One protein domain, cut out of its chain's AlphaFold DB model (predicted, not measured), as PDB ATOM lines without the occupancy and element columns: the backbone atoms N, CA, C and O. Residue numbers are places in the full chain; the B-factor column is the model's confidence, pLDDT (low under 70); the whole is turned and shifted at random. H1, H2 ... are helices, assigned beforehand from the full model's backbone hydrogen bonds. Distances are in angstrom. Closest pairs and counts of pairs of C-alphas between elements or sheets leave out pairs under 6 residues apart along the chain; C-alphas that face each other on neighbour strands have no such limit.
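What this domain is: This is residues 319 to 449 of the 536 residues of an uncharacterized protein of Dentipellis fragilis (UniProt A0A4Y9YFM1). Little regular structure: loops and short helices gather round H4, H2 and H3 toward one end, H7 and H8 toward the other. Eight named helices hold 52 of 131 printed residues, with no named strand: all helix. It is compact, radius of gyration of the C-alphas 15.1 A, spanning 42 by 31 by 26 A.

How they stand to each other: H1, residues 319 to 327, touches H4, residues 381 to 391, at a shallow tilt of 28 degrees, closest C-alphas Glu 320 and Pro 381, 6.2 A. In H5, residues 408 to 414, 1 of 3 O i to N i+4 and 3 of 4 O i to N i+3 pairs are within hydrogen-bond range.

Where its parts are: H2 is residues 336 to 340, H3 355 to 359, H6 418 to 423, H7 432 to 435 and H8 440 to 444. C-alpha 319 is at (-13.528, 32.707, -59.040), C-alpha 444 at (-3.884, 11.925, -61.168). H4 is 15.3 A long.

The domain as a whole: The links from H2 to H5 are long; pLDDT is under 70 at residues 371 to 378 and 446 to 449.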
ATOM      1  N   ALA A 319     -13.091  34.097 -58.919       96.75
ATOM      2  CA  ALA A 319     -13.528  32.707 -59.040       96.75
ATOM      3  C   ALA A 319     -13.690  32.023 -57.671       96.75
ATOM      4  O   ALA A 319     -14.660  31.306 -57.444       96.75
ATOM      5  N   GLU A 320     -12.784  32.295 -56.727       97.06
ATOM      6  CA  GLU A 320     -12.890  31.795 -55.352       97.06
ATOM      7  C   GLU A 320     -14.129  32.331 -54.622       97.06
ATOM      8  O   GLU A 320     -14.796  31.581 -53.910       97.06
ATOM      9  N   LEU A 321     -14.450  33.618 -54.794       96.69
ATOM     10  CA  LEU A 321     -15.626  34.242 -54.182       96.69
ATOM     11  C   LEU A 321     -16.934  33.688 -54.766       96.69
ATOM     12  O   LEU A 321     -17.855  33.386 -54.007       96.69
ATOM     13  N   GLU A 322     -17.003  33.506 -56.087       97.62
ATOM     14  CA  GLU A 322     -18.157  32.906 -56.773       97.62
ATOM     15  C   GLU A 322     -18.333  31.428 -56.383       97.62
ATOM     16  O   GLU A 322     -19.435  31.013 -56.020       97.62
ATOM     17  N   PHE A 323     -17.246  30.648 -56.336       97.50
ATOM     18  CA  PHE A 323     -17.271  29.272 -55.835       97.50
ATOM     19  C   PHE A 323     -17.778  29.190 -54.394       97.50
ATOM     20  O   PHE A 323     -18.678  28.401 -54.124       97.50
ATOM     21  N   MET A 324     -17.260  30.009 -53.471       96.69
ATOM     22  CA  MET A 324     -17.713  29.997 -52.072       96.69
ATOM     23  C   MET A 324     -19.188  30.403 -51.925       96.69
ATOM     24  O   MET A 324     -19.883  29.857 -51.068       96.69
ATOM     25  N   ALA A 325     -19.674  31.330 -52.758       96.94
ATOM     26  CA  ALA A 325     -21.066  31.773 -52.751       96.94
ATOM     27  C   ALA A 325     -22.046  30.682 -53.214       96.94
ATOM     28  O   ALA A 325     -23.109  30.536 -52.610       96.94
ATOM     29  N   GLU A 326     -21.697  29.888 -54.232       97.62
ATOM     30  CA  GLU A 326     -22.515  28.746 -54.665       97.62
ATOM     31  C   GLU A 326     -22.329  27.521 -53.758       97.62
ATOM     32  O   GLU A 326     -23.309  26.887 -53.366       97.62
ATOM     33  N   ALA A 327     -21.096  27.230 -53.327       96.56
ATOM     34  CA  ALA A 327     -20.778  26.148 -52.395       96.56
ATOM     35  C   ALA A 327     -21.582  26.260 -51.091       96.56
ATOM     36  O   ALA A 327     -22.094  25.259 -50.595       96.56
ATOM     37  N   ALA A 328     -21.758  27.476 -50.563       95.88
ATOM     38  CA  ALA A 328     -22.546  27.736 -49.358       95.88
ATOM     39  C   ALA A 328     -24.043  27.368 -49.471       95.88
ATOM     40  O   ALA A 328     -24.706  27.271 -48.438       95.88
ATOM     41  N   LYS A 329     -24.573  27.164 -50.688       96.75
ATOM     42  CA  LYS A 329     -25.971  26.769 -50.948       96.75
ATOM     43  C   LYS A 329     -26.159  25.254 -51.078       96.75
ATOM     44  O   LYS A 329     -27.296  24.788 -51.097       96.75
ATOM     45  N   VAL A 330     -25.073  24.489 -51.210       96.69
ATOM     46  CA  VAL A 330     -25.138  23.034 -51.401       96.69
ATOM     47  C   VAL A 330     -25.652  22.371 -50.125       96.69
ATOM     48  O   VAL A 330     -25.181  22.662 -49.022       96.69
ATOM     49  N   LYS A 331     -26.619  21.463 -50.273       97.06
ATOM     50  CA  LYS A 331     -27.144  20.680 -49.155       97.06
ATOM     51  C   LYS A 331     -26.060  19.760 -48.591       97.06
ATOM     52  O   LYS A 331     -25.320  19.118 -49.336       97.06
ATOM     53  N   LEU A 332     -25.987  19.686 -47.265       96.81
ATOM     54  CA  LEU A 332     -25.096  18.767 -46.564       96.81
ATOM     55  C   LEU A 332     -25.914  17.631 -45.953       96.81
ATOM     56  O   LEU A 332     -26.865  17.887 -45.212       96.81
ATOM     57  N   ALA A 333     -25.492  16.397 -46.207       96.94
ATOM     58  CA  ALA A 333     -25.915  15.227 -45.455       96.94
ATOM     59  C   ALA A 333     -25.525  15.375 -43.963       96.94
ATOM     60  O   ALA A 333     -24.654  16.193 -43.626       96.94
ATOM     61  N   PRO A 334     -26.150  14.622 -43.038       97.62
ATOM     62  CA  PRO A 334     -25.806  14.657 -41.619       97.62
ATOM     63  C   PRO A 334     -24.305  14.479 -41.366       97.62
ATOM     64  O   PRO A 334     -23.663  13.598 -41.931       97.62
ATOM     65  N   CYS A 335     -23.728  15.320 -40.504       97.00
ATOM     66  CA  CYS A 335     -22.322  15.190 -40.132       97.00
ATOM     67  C   CYS A 335     -22.101  13.846 -39.418       97.00
ATOM     68  O   CYS A 335     -22.960  13.430 -38.637       97.00
ATOM     69  N   GLN A 336     -20.956  13.192 -39.657       95.62
ATOM     70  CA  GLN A 336     -20.719  11.788 -39.278       95.62
ATOM     71  C   GLN A 336     -21.156  11.495 -37.834       95.62
ATOM     72  O   GLN A 336     -22.067  10.715 -37.611       95.62
ATOM     73  N   ARG A 337     -20.651  12.263 -36.860       95.56
ATOM     74  CA  ARG A 337     -20.989  12.109 -35.432       95.56
ATOM     75  C   ARG A 337     -22.485  12.243 -35.097       95.56
ATOM     76  O   ARG A 337     -22.926  11.667 -34.103       95.56
ATOM     77  N   CYS A 338     -23.259  13.026 -35.844       97.38
ATOM     78  CA  CYS A 338     -24.713  13.069 -35.662       97.38
ATOM     79  C   CYS A 338     -25.380  11.826 -36.261       97.38
ATOM     80  O   CYS A 338     -26.256  11.261 -35.613       97.38
ATOM     81  N   ASN A 339     -24.911  11.366 -37.425       96.88
ATOM     82  CA  ASN A 339     -25.347  10.118 -38.049       96.88
ATOM     83  C   ASN A 339     -25.065   8.905 -37.136       96.88
ATOM     84  O   ASN A 339     -25.992   8.198 -36.760       96.88
ATOM     85  N   ASP A 340     -23.821   8.754 -36.665       96.31
ATOM     86  CA  ASP A 340     -23.366   7.682 -35.759       96.31
ATOM     87  C   ASP A 340     -24.160   7.617 -34.442       96.31
ATOM     88  O   ASP A 340     -24.227   6.576 -33.795       96.31
ATOM     89  N   SER A 341     -24.719   8.750 -34.000       95.81
ATOM     90  CA  SER A 341     -25.496   8.844 -32.758       95.81
ATOM     91  C   SER A 341     -27.009   8.928 -32.978       95.81
ATOM     92  O   SER A 341     -27.733   9.167 -32.011       95.81
ATOM     93  N   LEU A 342     -27.472   8.735 -34.221       95.00
ATOM     94  CA  LEU A 342     -28.874   8.812 -34.649       95.00
ATOM     95  C   LEU A 342     -29.567  10.117 -34.201       95.00
ATOM     96  O   LEU A 342     -30.714  10.124 -33.757       95.00
ATOM     97  N   ARG A 343     -28.846  11.243 -34.291       95.06
ATOM     98  CA  ARG A 343     -29.330  12.582 -33.917       95.06
ATOM     99  C   ARG A 343     -29.545  13.459 -35.138       95.06
ATOM    100  O   ARG A 343     -28.703  13.515 -36.032       95.06
ATOM    101  N   GLU A 344     -30.615  14.247 -35.100       96.56
ATOM    102  CA  GLU A 344     -30.877  15.299 -36.081       96.56
ATOM    103  C   GLU A 344     -29.651  16.218 -36.256       96.56
ATOM    104  O   GLU A 344     -29.048  16.697 -35.286       96.56
ATOM    105  N   CYS A 345     -29.259  16.471 -37.506       97.81
ATOM    106  CA  CYS A 345     -28.058  17.234 -37.822       97.81
ATOM    107  C   CYS A 345     -28.379  18.586 -38.465       97.81
ATOM    108  O   CYS A 345     -28.155  18.801 -39.655       97.81
ATOM    109  N   ILE A 346     -28.850  19.531 -37.650       97.06
ATOM    110  CA  ILE A 346     -29.116  20.904 -38.094       97.06
ATOM    111  C   ILE A 346     -27.797  21.581 -38.504       97.06
ATOM    112  O   ILE A 346     -26.959  21.933 -37.660       97.06
ATOM    113  N   SER A 347     -27.600  21.743 -39.813       94.94
ATOM    114  CA  SER A 347     -26.440  22.425 -40.389       94.94
ATOM    115  C   SER A 347     -26.500  23.929 -40.138       94.94
ATOM    116  O   SER A 347     -27.524  24.569 -40.349       94.94
ATOM    117  N   LEU A 348     -25.366  24.501 -39.727       94.56
ATOM    118  CA  LEU A 348     -25.171  25.950 -39.606       94.56
ATOM    119  C   LEU A 348     -24.354  26.505 -40.789       94.56
ATOM    120  O   LEU A 348     -23.727  27.559 -40.674       94.56
ATOM    121  N   GLY A 349     -24.322  25.778 -41.910       92.00
ATOM    122  CA  GLY A 349     -23.523  26.086 -43.096       92.00
ATOM    123  C   GLY A 349     -22.072  25.593 -43.014       92.00
ATOM    124  O   GLY A 349     -21.525  25.336 -41.940       92.00
ATOM    125  N   ILE A 350     -21.436  25.476 -44.180       92.00
ATOM    126  CA  ILE A 350     -20.074  24.944 -44.350       92.00
ATOM    127  C   ILE A 350     -19.054  25.700 -43.487       92.00
ATOM    128  O   ILE A 350     -19.107  26.925 -43.375       92.00
ATOM    129  N   GLY A 351     -18.120  24.980 -42.860       88.56
ATOM    130  CA  GLY A 351     -17.090  25.542 -41.981       88.56
ATOM    131  C   GLY A 351     -17.580  25.902 -40.572       88.56
ATOM    132  O   GLY A 351     -16.768  26.307 -39.744       88.56
ATOM    133  N   ASN A 352     -18.874  25.748 -40.278       92.06
ATOM    134  CA  ASN A 352     -19.430  25.850 -38.928       92.06
ATOM    135  C   ASN A 352     -19.730  24.439 -38.388       92.06
ATOM    136  O   ASN A 352     -20.049  23.525 -39.146       92.06
ATOM    137  N   ARG A 353     -19.670  24.237 -37.065       94.44
ATOM    138  CA  ARG A 353     -20.177  22.991 -36.453       94.44
ATOM    139  C   ARG A 353     -21.708  22.961 -36.573       94.44
ATOM    140  O   ARG A 353     -22.334  24.012 -36.457       94.44
ATOM    141  N   CYS A 354     -22.318  21.788 -36.766       96.94
ATOM    142  CA  CYS A 354     -23.777  21.643 -36.665       96.94
ATOM    143  C   CYS A 354     -24.262  22.003 -35.248       96.94
ATOM    144  O   CYS A 354     -23.475  21.939 -34.297       96.94
ATOM    145  N   ALA A 355     -25.542  22.354 -35.088       97.06
ATOM    146  CA  ALA A 355     -26.076  22.846 -33.811       97.06
ATOM    147  C   ALA A 355     -25.788  21.888 -32.635       97.06
ATOM    148  O   ALA A 355     -25.254  22.308 -31.606       97.06
ATOM    149  N   ASN A 356     -26.021  20.585 -32.833       96.69
ATOM    150  CA  ASN A 356     -25.772  19.549 -31.825       96.69
ATOM    151  C   ASN A 356     -24.278  19.397 -31.468       96.69
ATOM    152  O   ASN A 356     -23.922  19.373 -30.287       96.69
ATOM    153  N   CYS A 357     -23.365  19.363 -32.447       96.31
ATOM    154  CA  CYS A 357     -21.928  19.305 -32.145       96.31
ATOM    155  C   CYS A 357     -21.388  20.617 -31.547       96.31
ATOM    156  O   CYS A 357     -20.438  20.579 -30.766       96.31
ATOM    157  N   HIS A 358     -21.989  21.765 -31.875       94.44
ATOM    158  CA  HIS A 358     -21.668  23.047 -31.250       94.44
ATOM    159  C   HIS A 358     -22.069  23.058 -29.766       94.44
ATOM    160  O   HIS A 358     -21.221  23.312 -28.911       94.44
ATOM    161  N   GLN A 359     -23.320  22.706 -29.449       94.81
ATOM    162  CA  GLN A 359     -23.837  22.661 -28.077       94.81
ATOM    163  C   GLN A 359     -23.052  21.680 -27.193       94.81
ATOM    164  O   GLN A 359     -22.669  22.022 -26.077       94.81
ATOM    165  N   LEU A 360     -22.735  20.490 -27.717       93.81
ATOM    166  CA  LEU A 360     -21.936  19.477 -27.017       93.81
ATOM    167  C   LEU A 360     -20.420  19.774 -27.011       93.81
ATOM    168  O   LEU A 360     -19.651  18.964 -26.503       93.81
ATOM    169  N   ARG A 361     -19.970  20.884 -27.622       91.81
ATOM    170  CA  ARG A 361     -18.554  21.250 -27.859       91.81
ATOM    171  C   ARG A 361     -17.715  20.191 -28.603       91.81
ATOM    172  O   ARG A 361     -16.493  20.321 -28.698       91.81
ATOM    173  N   ARG A 362     -18.349  19.177 -29.202       91.38
ATOM    174  CA  ARG A 362     -17.706  18.045 -29.898       91.38
ATOM    175  C   ARG A 362     -17.206  18.431 -31.297       91.38
ATOM    176  O   ARG A 362     -17.717  19.360 -31.926       91.38
ATOM    177  N   GLY A 363     -16.196  17.712 -31.792       91.56
ATOM    178  CA  GLY A 363     -15.729  17.826 -33.182       91.56
ATOM    179  C   GLY A 363     -16.808  17.390 -34.184       91.56
ATOM    180  O   GLY A 363     -17.592  16.494 -33.874       91.56
ATOM    181  N   CYS A 364     -16.840  18.029 -35.358       95.12
ATOM    182  CA  CYS A 364     -17.911  17.951 -36.360       95.12
ATOM    183  C   CYS A 364     -17.313  17.944 -37.775       95.12
ATOM    184  O   CYS A 364     -16.477  18.796 -38.066       95.12
ATOM    185  N   THR A 365     -17.759  17.055 -38.668       94.00
ATOM    186  CA  THR A 365     -17.179  16.897 -40.022       94.00
ATOM    187  C   THR A 365     -17.490  18.043 -40.992       94.00
ATOM    188  O   THR A 365     -16.812  18.174 -42.008       94.00
ATOM    189  N   TYR A 366     -18.434  18.929 -40.648       94.12
ATOM    190  CA  TYR A 366     -18.658  20.223 -41.319       94.12
ATOM    191  C   TYR A 366     -17.528  21.254 -41.103       94.12
ATOM    192  O   TYR A 366     -17.569  22.342 -41.679       94.12
ATOM    193  N   VAL A 367     -16.525  20.940 -40.275       91.81
ATOM    194  CA  VAL A 367     -15.307  21.738 -40.092       91.81
ATOM    195  C   VAL A 367     -14.125  20.954 -40.662       91.81
ATOM    196  O   VAL A 367     -13.893  19.805 -40.281       91.81
ATOM    197  N   ALA A 368     -13.378  21.584 -41.571       86.31
ATOM    198  CA  ALA A 368     -12.202  20.993 -42.206       86.31
ATOM    199  C   ALA A 368     -11.131  20.572 -41.178       86.31
ATOM    200  O   ALA A 368     -10.964  21.212 -40.130       86.31
ATOM    201  N   LYS A 369     -10.377  19.503 -41.480       82.31
ATOM    202  CA  LYS A 369      -9.309  19.008 -40.581       82.31
ATOM    203  C   LYS A 369      -8.252  20.114 -40.376       82.31
ATOM    204  O   LYS A 369      -7.823  20.759 -41.329       82.31
ATOM    205  N   GLY A 370      -7.869  20.344 -39.117       75.88
ATOM    206  CA  GLY A 370      -6.935  21.403 -38.699       75.88
ATOM    207  C   GLY A 370      -7.579  22.726 -38.246       75.88
ATOM    208  O   GLY A 370      -6.968  23.449 -37.465       75.88
ATOM    209  N   ASN A 371      -8.828  23.037 -38.621       69.31
ATOM    210  CA  ASN A 371      -9.493  24.298 -38.232       69.31
ATOM    211  C   ASN A 371     -10.121  24.251 -36.824       69.31
ATOM    212  O   ASN A 371     -11.290  24.586 -36.629       69.31
ATOM    213  N   VAL A 372      -9.350  23.816 -35.824       58.53
ATOM    214  CA  VAL A 372      -9.833  23.645 -34.439       58.53
ATOM    215  C   VAL A 372      -9.753  24.948 -33.622       58.53
ATOM    216  O   VAL A 372     -10.496  25.115 -32.655       58.53
ATOM    217  N   GLY A 373      -8.894  25.895 -34.023       62.69
ATOM    218  CA  GLY A 373      -8.617  27.134 -33.288       62.69
ATOM    219  C   GLY A 373      -9.595  28.293 -33.543       62.69
ATOM    220  O   GLY A 373     -10.054  28.524 -34.662       62.69
ATOM    221  N   ILE A 374      -9.824  29.110 -32.505       55.44
ATOM    222  CA  ILE A 374     -10.742  30.276 -32.476       55.44
ATOM    223  C   ILE A 374     -10.463  31.315 -33.587       55.44
ATOM    224  O   ILE A 374     -11.359  32.072 -33.977       55.44
ATOM    225  N   HIS A 375      -9.232  31.353 -34.105       51.53
ATOM    226  CA  HIS A 375      -8.768  32.319 -35.103       51.53
ATOM    227  C   HIS A 375      -8.901  31.854 -36.567       51.53
ATOM    228  O   HIS A 375      -8.761  32.681 -37.472       51.53
ATOM    229  N   CYS A 376      -9.250  30.589 -36.836       56.72
ATOM    230  CA  CYS A 376      -9.462  30.059 -38.194       56.72
ATOM    231  C   CYS A 376     -10.838  30.443 -38.784       56.72
ATOM    232  O   CYS A 376     -11.517  29.630 -39.402       56.72
ATOM    233  N   ARG A 377     -11.282  31.693 -38.581       55.94
ATOM    234  CA  ARG A 377     -12.614  32.176 -39.008       55.94
ATOM    235  C   ARG A 377     -12.734  32.497 -40.500       55.94
ATOM    236  O   ARG A 377     -13.849  32.706 -40.972       55.94
ATOM    237  N   LEU A 378     -11.622  32.578 -41.232       59.78
ATOM    238  CA  LEU A 378     -11.674  32.714 -42.687       59.78
ATOM    239  C   LEU A 378     -11.851  31.326 -43.293       59.78
ATOM    240  O   LEU A 378     -11.004  30.453 -43.132       59.78
ATOM    241  N   LYS A 379     -12.989  31.132 -43.954       80.50
ATOM    242  CA  LYS A 379     -13.347  29.887 -44.626       80.50
ATOM    243  C   LYS A 379     -12.713  29.887 -46.014       80.50
ATOM    244  O   LYS A 379     -13.390  30.204 -46.981       80.50
ATOM    245  N   ASP A 380     -11.414  29.603 -46.103       89.69
ATOM    246  CA  ASP A 380     -10.720  29.569 -47.403       89.69
ATOM    247  C   ASP A 380     -11.374  28.533 -48.352       89.69
ATOM    248  O   ASP A 380     -11.904  27.530 -47.855       89.69
ATOM    249  N   PRO A 381     -11.328  28.699 -49.690       94.75
ATOM    250  CA  PRO A 381     -12.034  27.820 -50.634       94.75
ATOM    251  C   PRO A 381     -11.690  26.332 -50.501       94.75
ATOM    252  O   PRO A 381     -12.591  25.497 -50.544       94.75
ATOM    253  N   SER A 382     -10.427  25.984 -50.226       93.12
ATOM    254  CA  SER A 382     -10.015  24.596 -49.961       93.12
ATOM    255  C   SER A 382     -10.733  23.979 -48.744       93.12
ATOM    256  O   SER A 382     -10.947  22.772 -48.708       93.12
ATOM    257  N   ASN A 383     -11.160  24.789 -47.763       92.94
ATOM    258  CA  ASN A 383     -11.963  24.321 -46.625       92.94
ATOM    259  C   ASN A 383     -13.435  24.096 -47.009       92.94
ATOM    260  O   ASN A 383     -14.067  23.193 -46.463       92.94
ATOM    261  N   TYR A 384     -13.987  24.895 -47.933       95.06
ATOM    262  CA  TYR A 384     -15.308  24.611 -48.512       95.06
ATOM    263  C   TYR A 384     -15.276  23.294 -49.288       95.06
ATOM    264  O   TYR A 384     -16.140  22.445 -49.095       95.06
ATOM    265  N   TRP A 385     -14.243  23.114 -50.109       95.00
ATOM    266  CA  TRP A 385     -14.028  21.928 -50.932       95.00
ATOM    267  C   TRP A 385     -13.883  20.651 -50.076       95.00
ATOM    268  O   TRP A 385     -14.601  19.682 -50.315       95.00
ATOM    269  N   ASP A 386     -13.055  20.671 -49.018       94.31
ATOM    270  CA  ASP A 386     -12.902  19.560 -48.052       94.31
ATOM    271  C   ASP A 386     -14.235  19.170 -47.383       94.31
ATOM    272  O   ASP A 386     -14.577  17.991 -47.265       94.31
ATOM    273  N   VAL A 387     -15.029  20.160 -46.963       95.06
ATOM    274  CA  VAL A 387     -16.325  19.910 -46.315       95.06
ATOM    275  C   VAL A 387     -17.363  19.383 -47.306       95.06
ATOM    276  O   VAL A 387     -18.117  18.478 -46.943       95.06
ATOM    277  N   LEU A 388     -17.397  19.896 -48.539       95.75
ATOM    278  CA  LEU A 388     -18.291  19.398 -49.585       95.75
ATOM    279  C   LEU A 388     -17.986  17.941 -49.934       95.75
ATOM    280  O   LEU A 388     -18.898  17.121 -49.921       95.75
ATOM    281  N   LEU A 389     -16.720  17.589 -50.176       94.50
ATOM    282  CA  LEU A 389     -16.379  16.232 -50.607       94.50
ATOM    283  C   LEU A 389     -16.773  15.166 -49.566       94.50
ATOM    284  O   LEU A 389     -17.222  14.079 -49.927       94.50
ATOM    285  N   ARG A 390     -16.667  15.499 -48.273       93.56
ATOM    286  CA  ARG A 390     -17.025  14.594 -47.169       93.56
ATOM    287  C   ARG A 390     -18.504  14.582 -46.786       93.56
ATOM    288  O   ARG A 390     -18.953  13.580 -46.248       93.56
ATOM    289  N   ASN A 391     -19.227  15.696 -46.940       95.69
ATOM    290  CA  ASN A 391     -20.552  15.866 -46.321       95.69
ATOM    291  C   ASN A 391     -21.653  16.343 -47.276       95.69
ATOM    292  O   ASN A 391     -22.783  16.504 -46.822       95.69
ATOM    293  N   ALA A 392     -21.375  16.656 -48.541       95.88
ATOM    294  CA  ALA A 392     -22.429  17.091 -49.450       95.88
ATOM    295  C   ALA A 392     -23.374  15.937 -49.806       95.88
ATOM    296  O   ALA A 392     -22.938  14.807 -50.036       95.88
ATOM    297  N   GLU A 393     -24.664  16.252 -49.886       95.38
ATOM    298  CA  GLU A 393     -25.667  15.368 -50.480       95.38
ATOM    299  C   GLU A 393     -25.325  15.157 -51.967       95.38
ATOM    300  O   GLU A 393     -24.890  16.091 -52.650       95.38
ATOM    301  N   ARG A 394     -25.447  13.919 -52.461       93.44
ATOM    302  CA  ARG A 394     -25.044  13.535 -53.823       93.44
ATOM    303  C   ARG A 394     -26.282  13.323 -54.711       93.44
ATOM    304  O   ARG A 394     -27.299  12.869 -54.193       93.44
ATOM    305  N   PRO A 395     -26.218  13.607 -56.028       93.50
ATOM    306  CA  PRO A 395     -25.059  14.082 -56.793       93.50
ATOM    307  C   PRO A 395     -24.722  15.559 -56.532       93.50
ATOM    308  O   PRO A 395     -25.609  16.381 -56.303       93.50
ATOM    309  N   LEU A 396     -23.434  15.911 -56.600       93.25
ATOM    310  CA  LEU A 396     -23.002  17.302 -56.437       93.25
ATOM    311  C   LEU A 396     -23.406  18.180 -57.641       93.25
ATOM    312  O   LEU A 396     -23.190  17.776 -58.787       93.25
ATOM    313  N   PRO A 397     -23.922  19.407 -57.419       95.25
ATOM    314  CA  PRO A 397     -24.180  20.353 -58.498       95.25
ATOM    315  C   PRO A 397     -22.880  20.856 -59.145       95.25
ATOM    316  O   PRO A 397     -21.803  20.853 -58.540       95.25
ATOM    317  N   VAL A 398     -22.989  21.352 -60.379       96.44
ATOM    318  CA  VAL A 398     -21.878  21.998 -61.089       96.44
ATOM    319  C   VAL A 398     -21.590  23.359 -60.448       96.44
ATOM    320  O   VAL A 398     -22.289  24.339 -60.692       96.44
ATOM    321  N   LEU A 399     -20.560  23.404 -59.605       96.56
ATOM    322  CA  LEU A 399     -20.066  24.627 -58.967       96.56
ATOM    323  C   LEU A 399     -19.101  25.410 -59.883       96.56
ATOM    324  O   LEU A 399     -18.457  24.794 -60.740       96.56
ATOM    325  N   PRO A 400     -18.948  26.738 -59.685       97.50
ATOM    326  CA  PRO A 400     -17.954  27.548 -60.389       97.50
ATOM    327  C   PRO A 400     -16.537  26.975 -60.257       97.50
ATOM    328  O   PRO A 400     -16.132  26.533 -59.182       97.50
ATOM    329  N   ALA A 401     -15.773  26.987 -61.350       95.00
ATOM    330  CA  ALA A 401     -14.406  26.481 -61.357       95.00
ATOM    331  C   ALA A 401     -13.448  27.446 -60.638       95.00
ATOM    332  O   ALA A 401     -13.459  28.647 -60.896       95.00
ATOM    333  N   VAL A 402     -12.580  26.902 -59.784       96.69
ATOM    334  CA  VAL A 402     -11.460  27.619 -59.155       96.69
ATOM    335  C   VAL A 402     -10.172  27.024 -59.730       96.69
ATOM    336  O   VAL A 402     -10.027  25.808 -59.636       96.69
ATOM    337  N   PRO A 403      -9.239  27.810 -60.308       95.81
ATOM    338  CA  PRO A 403      -8.143  27.261 -61.117       95.81
ATOM    339  C   PRO A 403      -7.332  26.155 -60.433       95.81
ATOM    340  O   PRO A 403      -7.086  25.120 -61.042       95.81
ATOM    341  N   TYR A 404      -6.989  26.334 -59.156       94.50
ATOM    342  CA  TYR A 404      -6.160  25.403 -58.384       94.50
ATOM    343  C   TYR A 404      -6.933  24.258 -57.690       94.50
ATOM    344  O   TYR A 404      -6.337  23.530 -56.893       94.50
ATOM    345  N   LEU A 405      -8.242  24.097 -57.935       94.56
ATOM    346  CA  LEU A 405      -9.092  23.063 -57.323       94.56
ATOM    347  C   LEU A 405      -9.808  22.236 -58.398       94.56
ATOM    348  O   LEU A 405     -10.458  22.786 -59.285       94.56
ATOM    349  N   TYR A 406      -9.768  20.907 -58.286       93.38
ATOM    350  CA  TYR A 406     -10.461  20.053 -59.252       93.38
ATOM    351  C   TYR A 406     -11.993  20.215 -59.158       93.38
ATOM    352  O   TYR A 406     -12.521  20.326 -58.042       93.38
ATOM    353  N   PRO A 407     -12.742  20.220 -60.281       93.81
ATOM    354  CA  PRO A 407     -14.194  20.385 -60.250       93.81
ATOM    355  C   PRO A 407     -14.881  19.213 -59.540       93.81
ATOM    356  O   PRO A 407     -14.890  18.090 -60.040       93.81
ATOM    357  N   LEU A 408     -15.503  19.483 -58.388       92.81
ATOM    358  CA  LEU A 408     -16.074  18.450 -57.512       92.81
ATOM    359  C   LEU A 408     -17.046  17.492 -58.231       92.81
ATOM    360  O   LEU A 408     -16.997  16.289 -58.007       92.81
ATOM    361  N   HIS A 409     -17.869  18.006 -59.150       92.12
ATOM    362  CA  HIS A 409     -18.842  17.222 -59.926       92.12
ATOM    363  C   HIS A 409     -18.215  16.195 -60.898       92.12
ATOM    364  O   HIS A 409     -18.939  15.375 -61.464       92.12
ATOM    365  N   LYS A 410     -16.895  16.252 -61.142       92.44
ATOM    366  CA  LYS A 410     -16.162  15.240 -61.920       92.44
ATOM    367  C   LYS A 410     -15.678  14.069 -61.056       92.44
ATOM    368  O   LYS A 410     -15.575  12.967 -61.577       92.44
ATOM    369  N   ILE A 411     -15.394  14.290 -59.768       89.62
ATOM    370  CA  ILE A 411     -14.750  13.300 -58.876       89.62
ATOM    371  C   ILE A 411     -15.609  12.044 -58.728       89.62
ATOM    372  O   ILE A 411     -15.115  10.928 -58.837       89.62
ATOM    373  N   ASP A 412     -16.921  12.236 -58.602       84.88
ATOM    374  CA  ASP A 412     -17.912  11.162 -58.464       84.88
ATOM    375  C   ASP A 412     -17.947  10.228 -59.690       84.88
ATOM    376  O   ASP A 412     -18.543   9.157 -59.634       84.88
ATOM    377  N   ARG A 413     -17.308  10.628 -60.801       88.12
ATOM    378  CA  ARG A 413     -17.148   9.840 -62.030       88.12
ATOM    379  C   ARG A 413     -15.752   9.237 -62.202       88.12
ATOM    380  O   ARG A 413     -15.597   8.370 -63.051       88.12
ATOM    381  N   THR A 414     -14.742   9.701 -61.460       87.19
ATOM    382  CA  THR A 414     -13.370   9.166 -61.545       87.19
ATOM    383  C   THR A 414     -13.096   8.067 -60.521       87.19
ATOM    384  O   THR A 414     -12.038   7.453 -60.576       87.19
ATOM    385  N   GLY A 415     -14.010   7.831 -59.572       87.12
ATOM    386  CA  GLY A 415     -13.888   6.777 -58.555       87.12
ATOM    387  C   GLY A 415     -12.780   7.002 -57.518       87.12
ATOM    388  O   GLY A 415     -12.578   6.159 -56.647       87.12
ATOM    389  N   ILE A 416     -12.059   8.128 -57.578       87.19
ATOM    390  CA  ILE A 416     -10.894   8.368 -56.724       87.19
ATOM    391  C   ILE A 416     -11.310   8.546 -55.266       87.19
ATOM    392  O   ILE A 416     -12.175   9.361 -54.936       87.19
ATOM    393  N   ASN A 417     -10.602   7.840 -54.381       88.88
ATOM    394  CA  ASN A 417     -10.768   7.947 -52.941       88.88
ATOM    395  C   ASN A 417     -10.669   9.412 -52.480       88.88
ATOM    396  O   ASN A 417      -9.621  10.062 -52.570       88.88
ATOM    397  N   HIS A 418     -11.776   9.915 -51.931       89.19
ATOM    398  CA  HIS A 418     -11.921  11.292 -51.480       89.19
ATOM    399  C   HIS A 418     -10.812  11.746 -50.514       89.19
ATOM    400  O   HIS A 418     -10.422  12.914 -50.540       89.19
ATOM    401  N   MET A 419     -10.270  10.844 -49.687       87.38
ATOM    402  CA  MET A 419      -9.205  11.180 -48.737       87.38
ATOM    403  C   MET A 419      -7.878  11.542 -49.416       87.38
ATOM    404  O   MET A 419      -7.212  12.465 -48.947       87.38
ATOM    405  N   VAL A 420      -7.534  10.896 -50.536       89.12
ATOM    406  CA  VAL A 420      -6.306  11.184 -51.303       89.12
ATOM    407  C   VAL A 420      -6.379  12.586 -51.907       89.12
ATOM    408  O   VAL A 420      -5.442  13.376 -51.797       89.12
ATOM    409  N   LEU A 421      -7.533  12.958 -52.468       89.19
ATOM    410  CA  LEU A 421      -7.737  14.304 -53.009       89.19
ATOM    411  C   LEU A 421      -7.719  15.381 -51.911       89.19
ATOM    412  O   LEU A 421      -7.198  16.471 -52.132       89.19
ATOM    413  N   ILE A 422      -8.227  15.069 -50.714       90.19
ATOM    414  CA  ILE A 422      -8.150  15.949 -49.536       90.19
ATOM    415  C   ILE A 422      -6.701  16.137 -49.058       90.19
ATOM    416  O   ILE A 422      -6.361  17.221 -48.585       90.19
ATOM    417  N   GLN A 423      -5.838  15.125 -49.190       87.62
ATOM    418  CA  GLN A 423      -4.400  15.249 -48.914       87.62
ATOM    419  C   GLN A 423      -3.686  16.085 -49.991       87.62
ATOM    420  O   GLN A 423      -2.898  16.962 -49.646       87.62
ATOM    421  N   LYS A 424      -4.021  15.896 -51.277       88.19
ATOM    422  CA  LYS A 424      -3.489  16.685 -52.409       88.19
ATOM    423  C   LYS A 424      -4.082  18.114 -52.527       88.19
ATOM    424  O   LYS A 424      -3.750  18.839 -53.468       88.19
ATOM    425  N   LEU A 425      -4.934  18.571 -51.596       89.38
ATOM    426  CA  LEU A 425      -5.574  19.900 -51.645       89.38
ATOM    427  C   LEU A 425      -4.574  21.062 -51.529       89.38
ATOM    428  O   LEU A 425      -4.110  21.412 -50.439       89.38
ATOM    429  N   ARG A 426      -4.342  21.762 -52.646       87.69
ATOM    430  CA  ARG A 426      -3.545  22.996 -52.663       87.69
ATOM    431  C   ARG A 426      -4.198  24.114 -51.834       87.69
ATOM    432  O   ARG A 426      -5.421  24.287 -51.793       87.69
ATOM    433  N   ARG A 427      -3.342  24.898 -51.171       91.00
ATOM    434  CA  ARG A 427      -3.686  26.090 -50.379       91.00
ATOM    435  C   ARG A 427      -2.783  27.249 -50.828       91.00
ATOM    436  O   ARG A 427      -1.748  27.473 -50.203       91.00
ATOM    437  N   PRO A 428      -3.106  27.936 -51.938       92.56
ATOM    438  CA  PRO A 428      -2.216  28.928 -52.531       92.56
ATOM    439  C   PRO A 428      -1.968  30.107 -51.586       92.56
ATOM    440  O   PRO A 428      -2.902  30.649 -50.985       92.56
ATOM    441  N   ILE A 429      -0.691  30.473 -51.457       90.69
ATOM    442  CA  ILE A 429      -0.192  31.500 -50.531       90.69
ATOM    443  C   ILE A 429      -0.230  32.880 -51.199       90.69
ATOM    444  O   ILE A 429      -0.615  33.863 -50.562       90.69
ATOM    445  N   THR A 430       0.132  32.940 -52.482       93.00
ATOM    446  CA  THR A 430       0.095  34.149 -53.314       93.00
ATOM    447  C   THR A 430      -1.234  34.272 -54.072       93.00
ATOM    448  O   THR A 430      -2.089  33.385 -53.999       93.00
ATOM    449  N   TYR A 431      -1.452  35.392 -54.766       93.81
ATOM    450  CA  TYR A 431      -2.629  35.572 -55.626       93.81
ATOM    451  C   TYR A 431      -2.454  34.787 -56.939       93.81
ATOM    452  O   TYR A 431      -3.372  34.140 -57.431       93.81
ATOM    453  N   GLU A 432      -1.222  34.765 -57.429       93.81
ATOM    454  CA  GLU A 432      -0.741  34.143 -58.653       93.81
ATOM    455  C   GLU A 432      -0.864  32.609 -58.586       93.81
ATOM    456  O   GLU A 432      -1.331  31.973 -59.532       93.81
ATOM    457  N   ASP A 433      -0.554  32.003 -57.433       93.31
ATOM    458  CA  ASP A 433      -0.792  30.572 -57.184       93.31
ATOM    459  C   ASP A 433      -2.290  30.212 -57.145       93.31
ATOM    460  O   ASP A 433      -2.638  29.045 -57.317       93.31
ATOM    461  N   ALA A 434      -3.178  31.184 -56.895       94.69
ATOM    462  CA  ALA A 434      -4.628  30.985 -56.879       94.69
ATOM    463  C   ALA A 434      -5.282  31.176 -58.263       94.69
ATOM    464  O   ALA A 434      -6.430  30.768 -58.456       94.69
ATOM    465  N   GLU A 435      -4.560  31.757 -59.226       94.81
ATOM    466  CA  GLU A 435      -4.967  31.827 -60.636       94.81
ATOM    467  C   GLU A 435      -4.309  30.746 -61.510       94.81
ATOM    468  O   GLU A 435      -4.854  30.416 -62.563       94.81
ATOM    469  N   ARG A 436      -3.200  30.129 -61.067       94.94
ATOM    470  CA  ARG A 436      -2.576  28.989 -61.763       94.94
ATOM    471  C   ARG A 436      -3.557  27.801 -61.863       94.94
ATOM    472  O   ARG A 436      -3.999  27.303 -60.824       94.94
ATOM    473  N   PRO A 437      -3.878  27.308 -63.076       93.19
ATOM    474  CA  PRO A 437      -4.673  26.095 -63.243       93.19
ATOM    475  C   PRO A 437      -3.970  24.865 -62.661       93.19
ATOM    476  O   PRO A 437      -2.756  24.719 -62.794       93.19
ATOM    477  N   LEU A 438      -4.746  23.973 -62.052       88.69
ATOM    478  CA  LEU A 438      -4.313  22.652 -61.615       88.69
ATOM    479  C   LEU A 438      -4.211  21.742 -62.846       88.69
ATOM    480  O   LEU A 438      -5.225  21.452 -63.485       88.69
ATOM    481  N   GLY A 439      -3.001  21.313 -63.200       87.12
ATOM    482  CA  GLY A 439      -2.798  20.367 -64.294       87.12
ATOM    483  C   GLY A 439      -3.363  19.002 -63.912       87.12
ATOM    484  O   GLY A 439      -3.147  18.550 -62.791       87.12
ATOM    485  N   GLU A 440      -4.068  18.318 -64.818       83.06
ATOM    486  CA  GLU A 440      -4.686  17.025 -64.480       83.06
ATOM    487  C   GLU A 440      -3.616  16.001 -64.039       83.06
ATOM    488  O   GLU A 440      -3.772  15.361 -63.000       83.06
ATOM    489  N   ALA A 441      -2.453  15.970 -64.700       84.69
ATOM    490  CA  ALA A 441      -1.302  15.170 -64.271       84.69
ATOM    491  C   ALA A 441      -0.870  15.415 -62.805       84.69
ATOM    492  O   ALA A 441      -0.485  14.472 -62.133       84.69
ATOM    493  N   GLU A 442      -1.003  16.633 -62.263       84.00
ATOM    494  CA  GLU A 442      -0.628  16.950 -60.869       84.00
ATOM    495  C   GLU A 442      -1.582  16.327 -59.826       84.00
ATOM    496  O   GLU A 442      -1.275  16.263 -58.634       84.00
ATOM    497  N   ILE A 443      -2.770  15.903 -60.263       78.69
ATOM    498  CA  ILE A 443      -3.833  15.322 -59.434       78.69
ATOM    499  C   ILE A 443      -3.767  13.801 -59.530       78.69
ATOM    500  O   ILE A 443      -3.682  13.103 -58.515       78.69
ATOM    501  N   PHE A 444      -3.795  13.325 -60.775       79.88
ATOM    502  CA  PHE A 444      -3.884  11.925 -61.168       79.88
ATOM    503  C   PHE A 444      -2.514  11.229 -61.213       79.88
ATOM    504  O   PHE A 444      -2.471  10.072 -61.610       79.88
ATOM    505  N   ASP A 445      -1.429  11.912 -60.811       77.06
ATOM    506  CA  ASP A 445      -0.050  11.399 -60.805       77.06
ATOM    507  C   ASP A 445       0.024   9.953 -60.265       77.06
ATOM    508  O   ASP A 445      -0.169   9.756 -59.053       77.06
ATOM    509  N   PRO A 446       0.241   8.949 -61.141       58.19
ATOM    510  CA  PRO A 446       0.096   7.542 -60.785       58.19
ATOM    511  C   PRO A 446       1.257   7.040 -59.926       58.19
ATOM    512  O   PRO A 446       1.062   6.113 -59.146       58.19
ATOM    513  N   ALA A 447       2.423   7.697 -59.978       61.28
ATOM    514  CA  ALA A 447       3.563   7.372 -59.119       61.28
ATOM    515  C   ALA A 447       3.249   7.566 -57.622       61.28
ATOM    516  O   ALA A 447       3.891   6.965 -56.770       61.28
ATOM    517  N   LEU A 448       2.233   8.377 -57.298       53.88
ATOM    518  CA  LEU A 448       1.728   8.597 -55.937       53.88
ATOM    519  C   LEU A 448       0.475   7.761 -55.605       53.88
ATOM    520  O   LEU A 448      -0.157   8.002 -54.576       53.88
ATOM    521  N   ALA A 449       0.072   6.833 -56.478       50.97
ATOM    522  CA  ALA A 449      -1.014   5.882 -56.223       50.97
ATOM    523  C   ALA A 449      -0.486   4.508 -55.773       50.97
ATOM    524  O   ALA A 449      -1.142   3.842 -54.977       50.97
TER     525      ALA A 449